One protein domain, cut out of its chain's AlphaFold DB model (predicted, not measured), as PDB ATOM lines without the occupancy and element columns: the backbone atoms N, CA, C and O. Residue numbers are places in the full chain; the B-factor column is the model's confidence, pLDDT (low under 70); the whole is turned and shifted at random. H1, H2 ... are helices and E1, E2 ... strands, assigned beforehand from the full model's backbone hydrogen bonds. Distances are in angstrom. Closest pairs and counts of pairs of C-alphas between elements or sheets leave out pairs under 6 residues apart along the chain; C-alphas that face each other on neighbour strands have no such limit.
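What this domain is: This is residues 23 to 115 of the 199 residues of an uncharacterized protein of Thermococcus chitonophagus (UniProt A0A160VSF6). A twisted sheet of four strands forms a wall, with H2 and the longest helix, H3, packed over one face of it in two layers, helices on one face of a sheet; H3 crosses over E1 and E4. H1 sits by E2 and the first residues of H3, while the short H4 and the last helix, H5, are off the sheet, H5 meeting H3. The printed part has 93 residues, in the order H1 H2 E1 E2 E3 E4 H3 H4 H5; the sheet, E2 - E1 - E4 - E3, is all antiparallel, and the class is mixed, helices and strands. It is compact, with a radius of gyration of the C-alphas of 12.8 A, and spans 37 by 24 by 19 A.

Where its parts are: E1 is residues 38 to 45, 22.1 A long, and E2 is residues 50 to 58, 23.5 A long, bending by 55 degrees at residue 53. E3 is residues 65 to 69, 13.3 A, and E4 is residues 72 to 78, 19.3 A. H3, residues 85 to 96, is 16.5 A long and begins at C-alpha 85 (-2.349, -37.367, -20.327). H1, residues 23 to 27, begins at C-alpha 23 (1.635, -33.243, -27.497); H2 is residues 29 to 34. H4 is residues 100 to 103, and H5, residues 107 to 115, is 12.7 A long and ends at C-alpha 115 (-3.498, -25.991, -20.215).

How they stand to each other: E1 and E4 are antiparallel at 167 degrees, with N 44 and O 73 at 2.8 A, within hydrogen-bond range. The hairpin E1 and E2 has N 55 and O 41 at 2.8 A, and the hairpin E3 and E4 has N 76 and O 65 at 2.8 A, both within that range. H3 is on the sheet at a height of 9.0 A, across the strands at 67 degrees to E1 on the local plane; its closest C-alphas to E4 are those of Leu 92 and Ile 77, 7.2 A. H2 is on the same face at a height of 9.1 A, along the strands at 3 degrees to E1 on the local plane, with Ile 32 and Pro 38 the closest C-alphas of H2 and E1 at 5.6 A. H1 is on the sheet at a height of 8.8 A, and its closest C-alphas to E2 are those of Pro 24 and Phe 54, 6.1 A. H1 and H3 only just touch, with 3 pairs of C-alphas within 8 A, the closest Val 25 and Pro 85 at 6.1 A, through residues 85 to 88 of H3 alone. H3 and H5 only just touch, also with 3 pairs, through residues 86 to 90 of H3 alone, the closest C-alphas being those of Ile 89 and Ile 114, 7.6 A; they run opposite ways at a steep tilt of 41 degrees. H4 and H5 only just touch, with 3 pairs of C-alphas within 8 A, and only at the corner, the closest C-alphas being those of Ile 101 and Pro 107, 6.0 A. Every O i to N i+4 pair is within hydrogen-bond range in H1, H2, H3 and H5; H4 is too short for one.

The domain as a whole: The two C-alphas farthest apart, Thr 36 and Asp 106, are 37.6 A apart. The printed part has no cut and no long link. The mean pLDDT of the printed part is 78.0; 23 residues are under 70, namely 81 to 84, 86 to 87, 98 to 102 and 104 to 115.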
ATOM      1  N   ASP A  23       1.320 -32.591 -26.204       72.50
ATOM      2  CA  ASP A  23       1.635 -33.243 -27.497       72.50
ATOM      3  C   ASP A  23       2.667 -34.389 -27.372       72.50
ATOM      4  O   ASP A  23       2.443 -35.455 -27.964       72.50
ATOM      5  N   PRO A  24       3.767 -34.265 -26.592       77.44
ATOM      6  CA  PRO A  24       4.715 -35.365 -26.395       77.44
ATOM      7  C   PRO A  24       4.077 -36.585 -25.712       77.44
ATOM      8  O   PRO A  24       4.359 -37.723 -26.084       77.44
ATOM      9  N   VAL A  25       3.152 -36.355 -24.774       77.62
ATOM     10  CA  VAL A  25       2.418 -37.408 -24.054       77.62
ATOM     11  C   VAL A  25       1.330 -38.031 -24.938       77.62
ATOM     12  O   VAL A  25       1.202 -39.252 -24.988       77.62
ATOM     13  N   ILE A  26       0.568 -37.213 -25.674       73.56
ATOM     14  CA  ILE A  26      -0.527 -37.641 -26.560       73.56
ATOM     15  C   ILE A  26       0.012 -38.449 -27.745       73.56
ATOM     16  O   ILE A  26      -0.525 -39.512 -28.060       73.56
ATOM     17  N   SER A  27       1.073 -37.973 -28.403       78.00
ATOM     18  CA  SER A  27       1.661 -38.650 -29.570       78.00
ATOM     19  C   SER A  27       2.158 -40.063 -29.237       78.00
ATOM     20  O   SER A  27       1.999 -40.983 -30.040       78.00
ATOM     21  N   ARG A  28       2.662 -40.256 -28.014       82.19
ATOM     22  CA  ARG A  28       3.115 -41.542 -27.464       82.19
ATOM     23  C   ARG A  28       2.056 -42.290 -26.647       82.19
ATOM     24  O   ARG A  28       2.351 -43.354 -26.117       82.19
ATOM     25  N   TRP A  29       0.823 -41.786 -26.547       79.25
ATOM     26  CA  TRP A  29      -0.169 -42.302 -25.593       79.25
ATOM     27  C   TRP A  29      -0.479 -43.796 -25.761       79.25
ATOM     28  O   TRP A  29      -0.650 -44.522 -24.784       79.25
ATOM     29  N   HIS A  30      -0.502 -44.266 -27.007       76.56
ATOM     30  CA  HIS A  30      -0.675 -45.679 -27.333       76.56
ATOM     31  C   HIS A  30       0.450 -46.560 -26.752       76.56
ATOM     32  O   HIS A  30       0.159 -47.566 -26.114       76.56
ATOM     33  N   GLU A  31       1.710 -46.131 -26.857       83.44
ATOM     34  CA  GLU A  31       2.872 -46.824 -26.280       83.44
ATOM     35  C   GLU A  31       2.784 -46.882 -24.743       83.44
ATOM     36  O   GLU A  31       3.088 -47.913 -24.144       83.44
ATOM     37  N   ILE A  32       2.303 -45.809 -24.096       82.50
ATOM     38  CA  ILE A  32       2.088 -45.758 -22.635       82.50
ATOM     39  C   ILE A  32       1.029 -46.780 -22.197       82.50
ATOM     40  O   ILE A  32       1.208 -47.447 -21.180       82.50
ATOM     41  N   MET A  33      -0.064 -46.909 -22.957       76.75
ATOM     42  CA  MET A  33      -1.177 -47.809 -22.634       76.75
ATOM     43  C   MET A  33      -0.910 -49.284 -22.975       76.75
ATOM     44  O   MET A  33      -1.484 -50.158 -22.327       76.75
ATOM     45  N   GLU A  34      -0.069 -49.572 -23.973       81.81
ATOM     46  CA  GLU A  34       0.273 -50.942 -24.391       81.81
ATOM     47  C   GLU A  34       1.462 -51.543 -23.609       81.81
ATOM     48  O   GLU A  34       1.614 -52.765 -23.564       81.81
ATOM     49  N   THR A  35       2.284 -50.717 -22.952       84.06
ATOM     50  CA  THR A  35       3.450 -51.165 -22.165       84.06
ATOM     51  C   THR A  35       3.049 -51.679 -20.773       84.06
ATOM     52  O   THR A  35       2.334 -51.003 -20.038       84.06
ATOM     53  N   THR A  36       3.566 -52.841 -20.339       85.19
ATOM     54  CA  THR A  36       3.218 -53.444 -19.029       85.19
ATOM     55  C   THR A  36       3.684 -52.618 -17.826       85.19
ATOM     56  O   THR A  36       3.033 -52.596 -16.782       85.19
ATOM     57  N   ASN A  37       4.852 -51.983 -17.944       87.12
ATOM     58  CA  ASN A  37       5.456 -51.137 -16.915       87.12
ATOM     59  C   ASN A  37       5.970 -49.830 -17.549       87.12
ATOM     60  O   ASN A  37       7.181 -49.694 -17.739       87.12
ATOM     61  N   PRO A  38       5.084 -48.886 -17.911       88.62
ATOM     62  CA  PRO A  38       5.480 -47.689 -18.637       88.62
ATOM     63  C   PRO A  38       6.317 -46.769 -17.743       88.62
ATOM     64  O   PRO A  38       5.900 -46.360 -16.654       88.62
ATOM     65  N   ARG A  39       7.504 -46.418 -18.228       91.44
ATOM     66  CA  ARG A  39       8.375 -45.387 -17.670       91.44
ATOM     67  C   ARG A  39       8.618 -44.336 -18.744       91.44
ATOM     68  O   ARG A  39       8.934 -44.667 -19.883       91.44
ATOM     69  N   LEU A  40       8.479 -43.074 -18.363       90.88
ATOM     70  CA  LEU A  40       8.729 -41.937 -19.238       90.88
ATOM     71  C   LEU A  40      10.127 -41.407 -18.984       90.88
ATOM     72  O   LEU A  40      10.461 -41.100 -17.837       90.88
ATOM     73  N   VAL A  41      10.912 -41.288 -20.047       92.75
ATOM     74  CA  VAL A  41      12.232 -40.656 -20.037       92.75
ATOM     75  C   VAL A  41      12.151 -39.387 -20.874       92.75
ATOM     76  O   VAL A  41      11.606 -39.405 -21.976       92.75
ATOM     77  N   GLY A  42      12.657 -38.271 -20.358       93.06
ATOM     78  CA  GLY A  42      12.490 -36.990 -21.031       93.06
ATOM     79  C   GLY A  42      13.301 -35.843 -20.447       93.06
ATOM     80  O   GLY A  42      14.051 -36.010 -19.483       93.06
ATOM     81  N   SER A  43      13.127 -34.667 -21.045       92.56
ATOM     82  CA  SER A  43      13.653 -33.396 -20.546       92.56
ATOM     83  C   SER A  43      12.554 -32.336 -20.493       92.56
ATOM     84  O   SER A  43      11.780 -32.181 -21.437       92.56
ATOM     85  N   LEU A  44      12.497 -31.605 -19.382       89.75
ATOM     86  CA  LEU A  44      11.646 -30.435 -19.167       89.75
ATOM     87  C   LEU A  44      12.534 -29.188 -19.123       89.75
ATOM     88  O   LEU A  44      13.381 -29.070 -18.237       89.75
ATOM     89  N   ASP A  45      12.327 -28.254 -20.048       86.56
ATOM     90  CA  ASP A  45      12.922 -26.920 -19.986       86.56
ATOM     91  C   ASP A  45      12.058 -25.980 -19.130       86.56
ATOM     92  O   ASP A  45      10.885 -25.719 -19.426       86.56
ATOM     93  N   LEU A  46      12.667 -25.447 -18.069       81.44
ATOM     94  CA  LEU A  46      12.056 -24.506 -17.136       81.44
ATOM     95  C   LEU A  46      12.015 -23.063 -17.662       81.44
ATOM     96  O   LEU A  46      11.249 -22.256 -17.129       81.44
ATOM     97  N   GLU A  47      12.816 -22.703 -18.676       81.62
ATOM     98  CA  GLU A  47      12.764 -21.354 -19.248       81.62
ATOM     99  C   GLU A  47      11.601 -21.199 -20.233       81.62
ATOM    100  O   GLU A  47      10.809 -20.267 -20.065       81.62
ATOM    101  N   ASN A  48      11.428 -22.104 -21.199       74.94
ATOM    102  CA  ASN A  48      10.314 -22.043 -22.153       74.94
ATOM    103  C   ASN A  48       9.043 -22.764 -21.678       74.94
ATOM    104  O   ASN A  48       7.987 -22.531 -22.264       74.94
ATOM    105  N   GLY A  49       9.115 -23.605 -20.638       71.81
ATOM    106  CA  GLY A  49       7.977 -24.408 -20.184       71.81
ATOM    107  C   GLY A  49       7.581 -25.437 -21.237       71.81
ATOM    108  O   GLY A  49       6.474 -25.392 -21.767       71.81
ATOM    109  N   ARG A  50       8.517 -26.316 -21.614       76.81
ATOM    110  CA  ARG A  50       8.321 -27.310 -22.682       76.81
ATOM    111  C   ARG A  50       8.993 -28.630 -22.334       76.81
ATOM    112  O   ARG A  50      10.082 -28.643 -21.769       76.81
ATOM    113  N   ILE A  51       8.351 -29.732 -22.710       83.06
ATOM    114  CA  ILE A  51       8.997 -31.044 -22.761       83.06
ATOM    115  C   ILE A  51       9.660 -31.157 -24.137       83.06
ATOM    116  O   ILE A  51       8.973 -31.060 -25.154       83.06
ATOM    117  N   GLU A  52      10.983 -31.312 -24.170       82.12
ATOM    118  CA  GLU A  52      11.765 -31.311 -25.418       82.12
ATOM    119  C   GLU A  52      12.129 -32.727 -25.876       82.12
ATOM    120  O   GLU A  52      11.964 -33.065 -27.048       82.12
ATOM    121  N   TYR A  53      12.584 -33.574 -24.948       83.12
ATOM    122  CA  TYR A  53      12.761 -35.010 -25.157       83.12
ATOM    123  C   TYR A  53      11.646 -35.780 -24.447       83.12
ATOM    124  O   TYR A  53      11.307 -35.462 -23.305       83.12
ATOM    125  N   PHE A  54      11.087 -36.798 -25.108       86.81
ATOM    126  CA  PHE A  54      10.070 -37.677 -24.531       86.81
ATOM    127  C   PHE A  54      10.077 -39.062 -25.198       86.81
ATOM    128  O   PHE A  54       9.890 -39.198 -26.413       86.81
ATOM    129  N   GLU A  55      10.265 -40.092 -24.384       90.69
ATOM    130  CA  GLU A  55      10.332 -41.499 -24.770       90.69
ATOM    131  C   GLU A  55       9.590 -42.365 -23.741       90.69
ATOM    132  O   GLU A  55       9.600 -42.077 -22.542       90.69
ATOM    133  N   VAL A  56       8.954 -43.439 -24.218       90.12
ATOM    134  CA  VAL A  56       8.317 -44.464 -23.384       90.12
ATOM    135  C   VAL A  56       9.198 -45.707 -23.412       90.12
ATOM    136  O   VAL A  56       9.503 -46.225 -24.484       90.12
ATOM    137  N   ILE A  57       9.595 -46.199 -22.239       91.25
ATOM    138  CA  ILE A  57      10.333 -47.458 -22.088       91.25
ATOM    139  C   ILE A  57       9.602 -48.391 -21.119       91.25
ATOM    140  O   ILE A  57       8.878 -47.937 -20.231       91.25
ATOM    141  N   GLU A  58       9.814 -49.701 -21.257       89.25
ATOM    142  CA  GLU A  58       9.381 -50.661 -20.240       89.25
ATOM    143  C   GLU A  58      10.441 -50.769 -19.139       89.25
ATOM    144  O   GLU A  58      11.583 -51.144 -19.405       89.25
ATOM    145  N   ASP A  59      10.068 -50.472 -17.890       84.12
ATOM    146  CA  ASP A  59      10.966 -50.658 -16.748       84.12
ATOM    147  C   ASP A  59      10.241 -51.072 -15.457       84.12
ATOM    148  O   ASP A  59       9.333 -50.411 -14.938       84.12
ATOM    149  N   ALA A  60      10.702 -52.180 -14.881       78.94
ATOM    150  CA  ALA A  60      10.226 -52.703 -13.613       78.94
ATOM    151  C   ALA A  60      10.620 -51.837 -12.398       78.94
ATOM    152  O   ALA A  60       9.868 -51.853 -11.418       78.94
ATOM    153  N   THR A  61      11.731 -51.080 -12.439       85.81
ATOM    154  CA  THR A  61      12.242 -50.344 -11.262       85.81
ATOM    155  C   THR A  61      11.204 -49.385 -10.669       85.81
ATOM    156  O   THR A  61      10.416 -48.766 -11.383       85.81
ATOM    157  N   ALA A  62      11.184 -49.274  -9.338       79.00
ATOM    158  CA  ALA A  62      10.202 -48.465  -8.610       79.00
ATOM    159  C   ALA A  62      10.655 -47.017  -8.348       79.00
ATOM    160  O   ALA A  62       9.835 -46.182  -7.973       79.00
ATOM    161  N   GLU A  63      11.946 -46.723  -8.510       87.94
ATOM    162  CA  GLU A  63      12.540 -45.426  -8.179       87.94
ATOM    163  C   GLU A  63      12.413 -44.448  -9.354       87.94
ATOM    164  O   GLU A  63      12.622 -44.809 -10.513       87.94
ATOM    165  N   ASN A  64      12.064 -43.195  -9.069       90.31
ATOM    166  CA  ASN A  64      12.105 -42.122 -10.061       90.31
ATOM    167  C   ASN A  64      13.491 -41.470 -10.018       90.31
ATOM    168  O   ASN A  64      14.014 -41.216  -8.934       90.31
ATOM    169  N   ILE A  65      14.072 -41.181 -11.184       91.06
ATOM    170  CA  ILE A  65      15.371 -40.510 -11.297       91.06
ATOM    171  C   ILE A  65      15.119 -39.118 -11.868       91.06
ATOM    172  O   ILE A  65      14.537 -38.987 -12.944       91.06
ATOM    173  N   ILE A  66      15.553 -38.092 -11.141       92.38
ATOM    174  CA  ILE A  66      15.444 -36.682 -11.520       92.38
ATOM    175  C   ILE A  66      16.846 -36.075 -11.446       92.38
ATOM    176  O   ILE A  66      17.515 -36.189 -10.418       92.38
ATOM    177  N   LEU A  67      17.293 -35.443 -12.531       92.12
ATOM    178  CA  LEU A  67      18.579 -34.748 -12.628       92.12
ATOM    179  C   LEU A  67      18.326 -33.308 -13.085       92.12
ATOM    180  O   LEU A  67      17.609 -33.086 -14.055       92.12
ATOM    181  N   HIS A  68      18.908 -32.334 -12.387       91.25
ATOM    182  CA  HIS A  68      18.651 -30.910 -12.611       91.25
ATOM    183  C   HIS A  68      19.934 -30.206 -13.074       91.25
ATOM    184  O   HIS A  68      20.864 -30.024 -12.289       91.25
ATOM    185  N   GLU A  69      19.974 -29.765 -14.332       90.56
ATOM    186  CA  GLU A  69      21.133 -29.118 -14.955       90.56
ATOM    187  C   GLU A  69      20.751 -27.734 -15.496       90.56
ATOM    188  O   GLU A  69      20.045 -27.603 -16.491       90.56
ATOM    189  N   SER A  70      21.236 -26.672 -14.847       88.88
ATOM    190  CA  SER A  70      20.900 -25.275 -15.180       88.88
ATOM    191  C   SER A  70      19.383 -25.008 -15.216       88.88
ATOM    192  O   SER A  70      18.777 -24.864 -14.155       88.88
ATOM    193  N   SER A  71      18.780 -24.920 -16.405       88.12
ATOM    194  CA  SER A  71      17.342 -24.725 -16.646       88.12
ATOM    195  C   SER A  71      16.603 -25.999 -17.064       88.12
ATOM    196  O   SER A  71      15.381 -25.973 -17.179       88.12
ATOM    197  N   THR A  72      17.313 -27.104 -17.287       91.06
ATOM    198  CA  THR A  72      16.752 -28.363 -17.779       91.06
ATOM    199  C   THR A  72      16.634 -29.368 -16.639       91.06
ATOM    200  O   THR A  72      17.576 -29.575 -15.871       91.06
ATOM    201  N   ILE A  73      15.487 -30.038 -16.550       90.94
ATOM    202  CA  ILE A  73      15.318 -31.226 -15.713       90.94
ATOM    203  C   ILE A  73      15.208 -32.445 -16.615       90.94
ATOM    204  O   ILE A  73      14.243 -32.578 -17.365       90.94
ATOM    205  N   TYR A  74      16.166 -33.358 -16.502       93.62
ATOM    206  CA  TYR A  74      16.049 -34.693 -17.074       93.62
ATOM    207  C   TYR A  74      15.296 -35.583 -16.094       93.62
ATOM    208  O   TYR A  74      15.621 -35.634 -14.903       93.62
ATOM    209  N   PHE A  75      14.290 -36.286 -16.595       92.19
ATOM    210  CA  PHE A  75      13.413 -37.113 -15.785       92.19
ATOM    211  C   PHE A  75      13.337 -38.540 -16.315       92.19
ATOM    212  O   PHE A  75      13.392 -38.797 -17.515       92.19
ATOM    213  N   SER A  76      13.180 -39.471 -15.381       92.94
ATOM    214  CA  SER A  76      12.848 -40.867 -15.615       92.94
ATOM    215  C   SER A  76      11.833 -41.274 -14.551       92.94
ATOM    216  O   SER A  76      12.183 -41.443 -13.378       92.94
ATOM    217  N   ILE A  77      10.560 -41.373 -14.937       90.56
ATOM    218  CA  ILE A  77       9.424 -41.483 -14.007       90.56
ATOM    219  C   ILE A  77       8.546 -42.677 -14.373       90.56
ATOM    220  O   ILE A  77       8.138 -42.827 -15.525       90.56
ATOM    221  N   LYS A  78       8.213 -43.512 -13.384       89.12
ATOM    222  CA  LYS A  78       7.293 -44.643 -13.562       89.12
ATOM    223  C   LYS A  78       5.830 -44.193 -13.528       89.12
ATOM    224  O   LYS A  78       5.382 -43.581 -12.557       89.12
ATOM    225  N   ILE A  79       5.083 -44.543 -14.568       81.81
ATOM    226  CA  ILE A  79       3.661 -44.231 -14.741       81.81
ATOM    227  C   ILE A  79       2.793 -45.388 -14.233       81.81
ATOM    228  O   ILE A  79       3.229 -46.540 -14.172       81.81
ATOM    229  N   LYS A  80       1.571 -45.064 -13.794       71.06
ATOM    230  CA  LYS A  80       0.632 -46.013 -13.181       71.06
ATOM    231  C   LYS A  80      -0.687 -46.006 -13.959       71.06
ATOM    232  O   LYS A  80      -1.572 -45.226 -13.616       71.06
ATOM    233  N   PRO A  81      -0.847 -46.854 -14.990       63.84
ATOM    234  CA  PRO A  81      -2.111 -46.942 -15.709       63.84
ATOM    235  C   PRO A  81      -3.235 -47.501 -14.806       63.84
ATOM    236  O   PRO A  81      -2.961 -48.339 -13.941       63.84
ATOM    237  N   PRO A  82      -4.505 -47.106 -15.025       57.22
ATOM    238  CA  PRO A  82      -4.964 -46.094 -15.979       57.22
ATOM    239  C   PRO A  82      -4.842 -44.660 -15.426       57.22
ATOM    240  O   PRO A  82      -5.113 -44.411 -14.253       57.22
ATOM    241  N   GLN A  83      -4.493 -43.725 -16.308       64.44
ATOM    242  CA  GLN A  83      -4.359 -42.278 -16.081       64.44
ATOM    243  C   GLN A  83      -4.835 -41.536 -17.351       64.44
ATOM    244  O   GLN A  83      -4.990 -42.171 -18.397       64.44
ATOM    245  N   VAL A  84      -5.065 -40.221 -17.296       62.16
ATOM    246  CA  VAL A  84      -5.148 -39.345 -18.490       62.16
ATOM    247  C   VAL A  84      -3.784 -38.693 -18.799       62.16
ATOM    248  O   VAL A  84      -2.925 -38.649 -17.916       62.16
ATOM    249  N   PRO A  85      -3.553 -38.148 -20.015       70.19
ATOM    250  CA  PRO A  85      -2.349 -37.367 -20.327       70.19
ATOM    251  C   PRO A  85      -2.059 -36.236 -19.325       70.19
ATOM    252  O   PRO A  85      -0.898 -35.955 -19.032       70.19
ATOM    253  N   GLU A  86      -3.098 -35.630 -18.741       68.81
ATOM    254  CA  GLU A  86      -2.956 -34.589 -17.715       68.81
ATOM    255  C   GLU A  86      -2.381 -35.137 -16.407       68.81
ATOM    256  O   GLU A  86      -1.490 -34.516 -15.835       68.81
ATOM    257  N   ASP A  87      -2.825 -36.317 -15.958       69.06
ATOM    258  CA  ASP A  87      -2.306 -36.959 -14.744       69.06
ATOM    259  C   ASP A  87      -0.810 -37.254 -14.892       69.06
ATOM    260  O   ASP A  87      -0.059 -37.157 -13.926       69.06
ATOM    261  N   VAL A  88      -0.368 -37.587 -16.111       75.44
ATOM    262  CA  VAL A  88       1.043 -37.813 -16.443       75.44
ATOM    263  C   VAL A  88       1.862 -36.523 -16.324       75.44
ATOM    264  O   VAL A  88       2.944 -36.552 -15.737       75.44
ATOM    265  N   ILE A  89       1.356 -35.386 -16.818       74.81
ATOM    266  CA  ILE A  89       2.022 -34.079 -16.666       74.81
ATOM    267  C   ILE A  89       2.011 -33.611 -15.205       74.81
ATOM    268  O   ILE A  89       3.032 -33.135 -14.711       74.81
ATOM    269  N   ILE A  90       0.901 -33.790 -14.487       74.19
ATOM    270  CA  ILE A  90       0.794 -33.462 -13.059       74.19
ATOM    271  C   ILE A  90       1.768 -34.327 -12.247       74.19
ATOM    272  O   ILE A  90       2.542 -33.792 -11.460       74.19
ATOM    273  N   GLN A  91       1.821 -35.641 -12.496       77.50
ATOM    274  CA  GLN A  91       2.761 -36.544 -11.826       77.50
ATOM    275  C   GLN A  91       4.223 -36.209 -12.170       77.50
ATOM    276  O   GLN A  91       5.082 -36.298 -11.293       77.50
ATOM    277  N   LEU A  92       4.523 -35.808 -13.411       82.00
ATOM    278  CA  LEU A  92       5.845 -35.297 -13.788       82.00
ATOM    279  C   LEU A  92       6.209 -34.060 -12.957       82.00
ATOM    280  O   LEU A  92       7.277 -34.039 -12.351       82.00
ATOM    281  N   LEU A  93       5.324 -33.062 -12.891       78.19
ATOM    282  CA  LEU A  93       5.549 -31.837 -12.124       78.19
ATOM    283  C   LEU A  93       5.721 -32.117 -10.623       78.19
ATOM    284  O   LEU A  93       6.699 -31.656 -10.048       78.19
ATOM    285  N   ASP A  94       4.833 -32.904 -10.010       78.69
ATOM    286  CA  ASP A  94       4.864 -33.215  -8.572       78.69
ATOM    287  C   ASP A  94       6.100 -34.039  -8.158       78.69
ATOM    288  O   ASP A  94       6.562 -33.940  -7.021       78.69
ATOM    289  N   VAL A  95       6.652 -34.859  -9.064       83.88
ATOM    290  CA  VAL A  95       7.872 -35.654  -8.816       83.88
ATOM    291  C   VAL A  95       9.147 -34.864  -9.127       83.88
ATOM    292  O   VAL A  95      10.158 -35.057  -8.451       83.88
ATOM    293  N   ALA A  96       9.133 -33.997 -10.143       83.12
ATOM    294  CA  ALA A  96      10.303 -33.226 -10.564       83.12
ATOM    295  C   ALA A  96      10.489 -31.907  -9.790       83.12
ATOM    296  O   ALA A  96      11.617 -31.422  -9.687       83.12
ATOM    297  N   LEU A  97       9.407 -31.312  -9.272       79.31
ATOM    298  CA  LEU A  97       9.375 -29.959  -8.712       79.31
ATOM    299  C   LEU A  97       8.621 -29.934  -7.372       79.31
ATOM    300  O   LEU A  97       7.395 -29.977  -7.341       79.31
ATOM    301  N   GLU A  98       9.318 -29.707  -6.253       67.62
ATOM    302  CA  GLU A  98       8.663 -29.528  -4.937       67.62
ATOM    303  C   GLU A  98       7.687 -28.329  -4.891       67.62
ATOM    304  O   GLU A  98       6.879 -28.191  -3.966       67.62
ATOM    305  N   ASN A  99       7.787 -27.399  -5.850       64.38
ATOM    306  CA  ASN A  99       6.849 -26.291  -5.997       64.38
ATOM    307  C   ASN A  99       6.878 -25.692  -7.421       64.38
ATOM    308  O   ASN A  99       7.587 -24.704  -7.625       64.38
ATOM    309  N   PRO A 100       6.109 -26.207  -8.402       65.62
ATOM    310  CA  PRO A 100       6.192 -25.768  -9.804       65.62
ATOM    311  C   PRO A 100       6.149 -24.242 -10.004       65.62
ATOM    312  O   PRO A 100       6.929 -23.689 -10.777       65.62
ATOM    313  N   ILE A 101       5.320 -23.543  -9.217       62.97
ATOM    314  CA  ILE A 101       5.139 -22.080  -9.251       62.97
ATOM    315  C   ILE A 101       6.430 -21.297  -8.925       62.97
ATOM    316  O   ILE A 101       6.552 -20.138  -9.314       62.97
ATOM    317  N   LYS A 102       7.407 -21.893  -8.229       66.12
ATOM    318  CA  LYS A 102       8.714 -21.259  -7.969       66.12
ATOM    319  C   LYS A 102       9.734 -21.457  -9.091       66.12
ATOM    320  O   LYS A 102      10.656 -20.652  -9.185       66.12
ATOM    321  N   HIS A 103       9.619 -22.526  -9.881       71.94
ATOM    322  CA  HIS A 103      10.601 -22.846 -10.922       71.94
ATOM    323  C   HIS A 103      10.312 -22.066 -12.209       71.94
ATOM    324  O   HIS A 103      11.216 -21.449 -12.774       71.94
ATOM    325  N   PHE A 104       9.044 -21.996 -12.621       63.81
ATOM    326  CA  PHE A 104       8.626 -21.124 -13.716       63.81
ATOM    327  C   PHE A 104       8.500 -19.680 -13.206       63.81
ATOM    328  O   PHE A 104       7.629 -19.369 -12.397       63.81
ATOM    329  N   ARG A 105       9.370 -18.779 -13.688       60.50
ATOM    330  CA  ARG A 105       9.508 -17.391 -13.180       60.50
ATOM    331  C   ARG A 105       8.259 -16.501 -13.344       60.50
ATOM    332  O   ARG A 105       8.233 -15.401 -12.799       60.50
ATOM    333  N   ASP A 106       7.252 -16.952 -14.089       58.72
ATOM    334  CA  ASP A 106       5.958 -16.292 -14.269       58.72
ATOM    335  C   ASP A 106       4.832 -17.301 -13.960       58.72
ATOM    336  O   ASP A 106       4.760 -18.335 -14.631       58.72
ATOM    337  N   PRO A 107       3.924 -17.026 -12.999       52.25
ATOM    338  CA  PRO A 107       2.754 -17.863 -12.736       52.25
ATOM    339  C   PRO A 107       1.868 -18.118 -13.964       52.25
ATOM    340  O   PRO A 107       1.193 -19.144 -14.010       52.25
ATOM    341  N   LYS A 108       1.883 -17.236 -14.974       54.53
ATOM    342  CA  LYS A 108       1.204 -17.486 -16.253       54.53
ATOM    343  C   LYS A 108       1.803 -18.668 -16.997       54.53
ATOM    344  O   LYS A 108       1.036 -19.493 -17.465       54.53
ATOM    345  N   ARG A 109       3.133 -18.819 -17.019       55.94
ATOM    346  CA  ARG A 109       3.802 -19.959 -17.673       55.94
ATOM    347  C   ARG A 109       3.464 -21.286 -17.005       55.94
ATOM    348  O   ARG A 109       3.361 -22.292 -17.690       55.94
ATOM    349  N   VAL A 110       3.230 -21.288 -15.687       58.34
ATOM    350  CA  VAL A 110       2.720 -22.469 -14.964       58.34
ATOM    351  C   VAL A 110       1.334 -22.860 -15.485       58.34
ATOM    352  O   VAL A 110       1.071 -24.031 -15.726       58.34
ATOM    353  N   LEU A 111       0.444 -21.877 -15.658       51.53
ATOM    354  CA  LEU A 111      -0.924 -22.093 -16.135       51.53
ATOM    355  C   LEU A 111      -0.956 -22.446 -17.627       51.53
ATOM    356  O   LEU A 111      -1.682 -23.348 -18.021       51.53
ATOM    357  N   GLU A 112      -0.135 -21.790 -18.444       53.53
ATOM    358  CA  GLU A 112       0.072 -22.126 -19.852       53.53
ATOM    359  C   GLU A 112       0.575 -23.573 -19.970       53.53
ATOM    360  O   GLU A 112      -0.060 -24.363 -20.653       53.53
ATOM    361  N   PHE A 113       1.608 -23.981 -19.224       58.25
ATOM    362  CA  PHE A 113       2.138 -25.353 -19.258       58.25
ATOM    363  C   PHE A 113       1.131 -26.448 -18.853       58.25
ATOM    364  O   PHE A 113       1.246 -27.583 -19.301       58.25
ATOM    365  N   ILE A 114       0.138 -26.132 -18.020       53.62
ATOM    366  CA  ILE A 114      -0.889 -27.103 -17.601       53.62
ATOM    367  C   ILE A 114      -2.029 -27.210 -18.633       53.62
ATOM    368  O   ILE A 114      -2.736 -28.214 -18.652       53.62
ATOM    369  N   VAL A 115      -2.229 -26.191 -19.484       49.41
ATOM    370  CA  VAL A 115      -3.498 -25.991 -20.215       49.41
ATOM    371  C   VAL A 115      -3.310 -25.651 -21.717       49.41
ATOM    372  O   VAL A 115      -4.291 -25.428 -22.417       49.41
TER     373      VAL A 115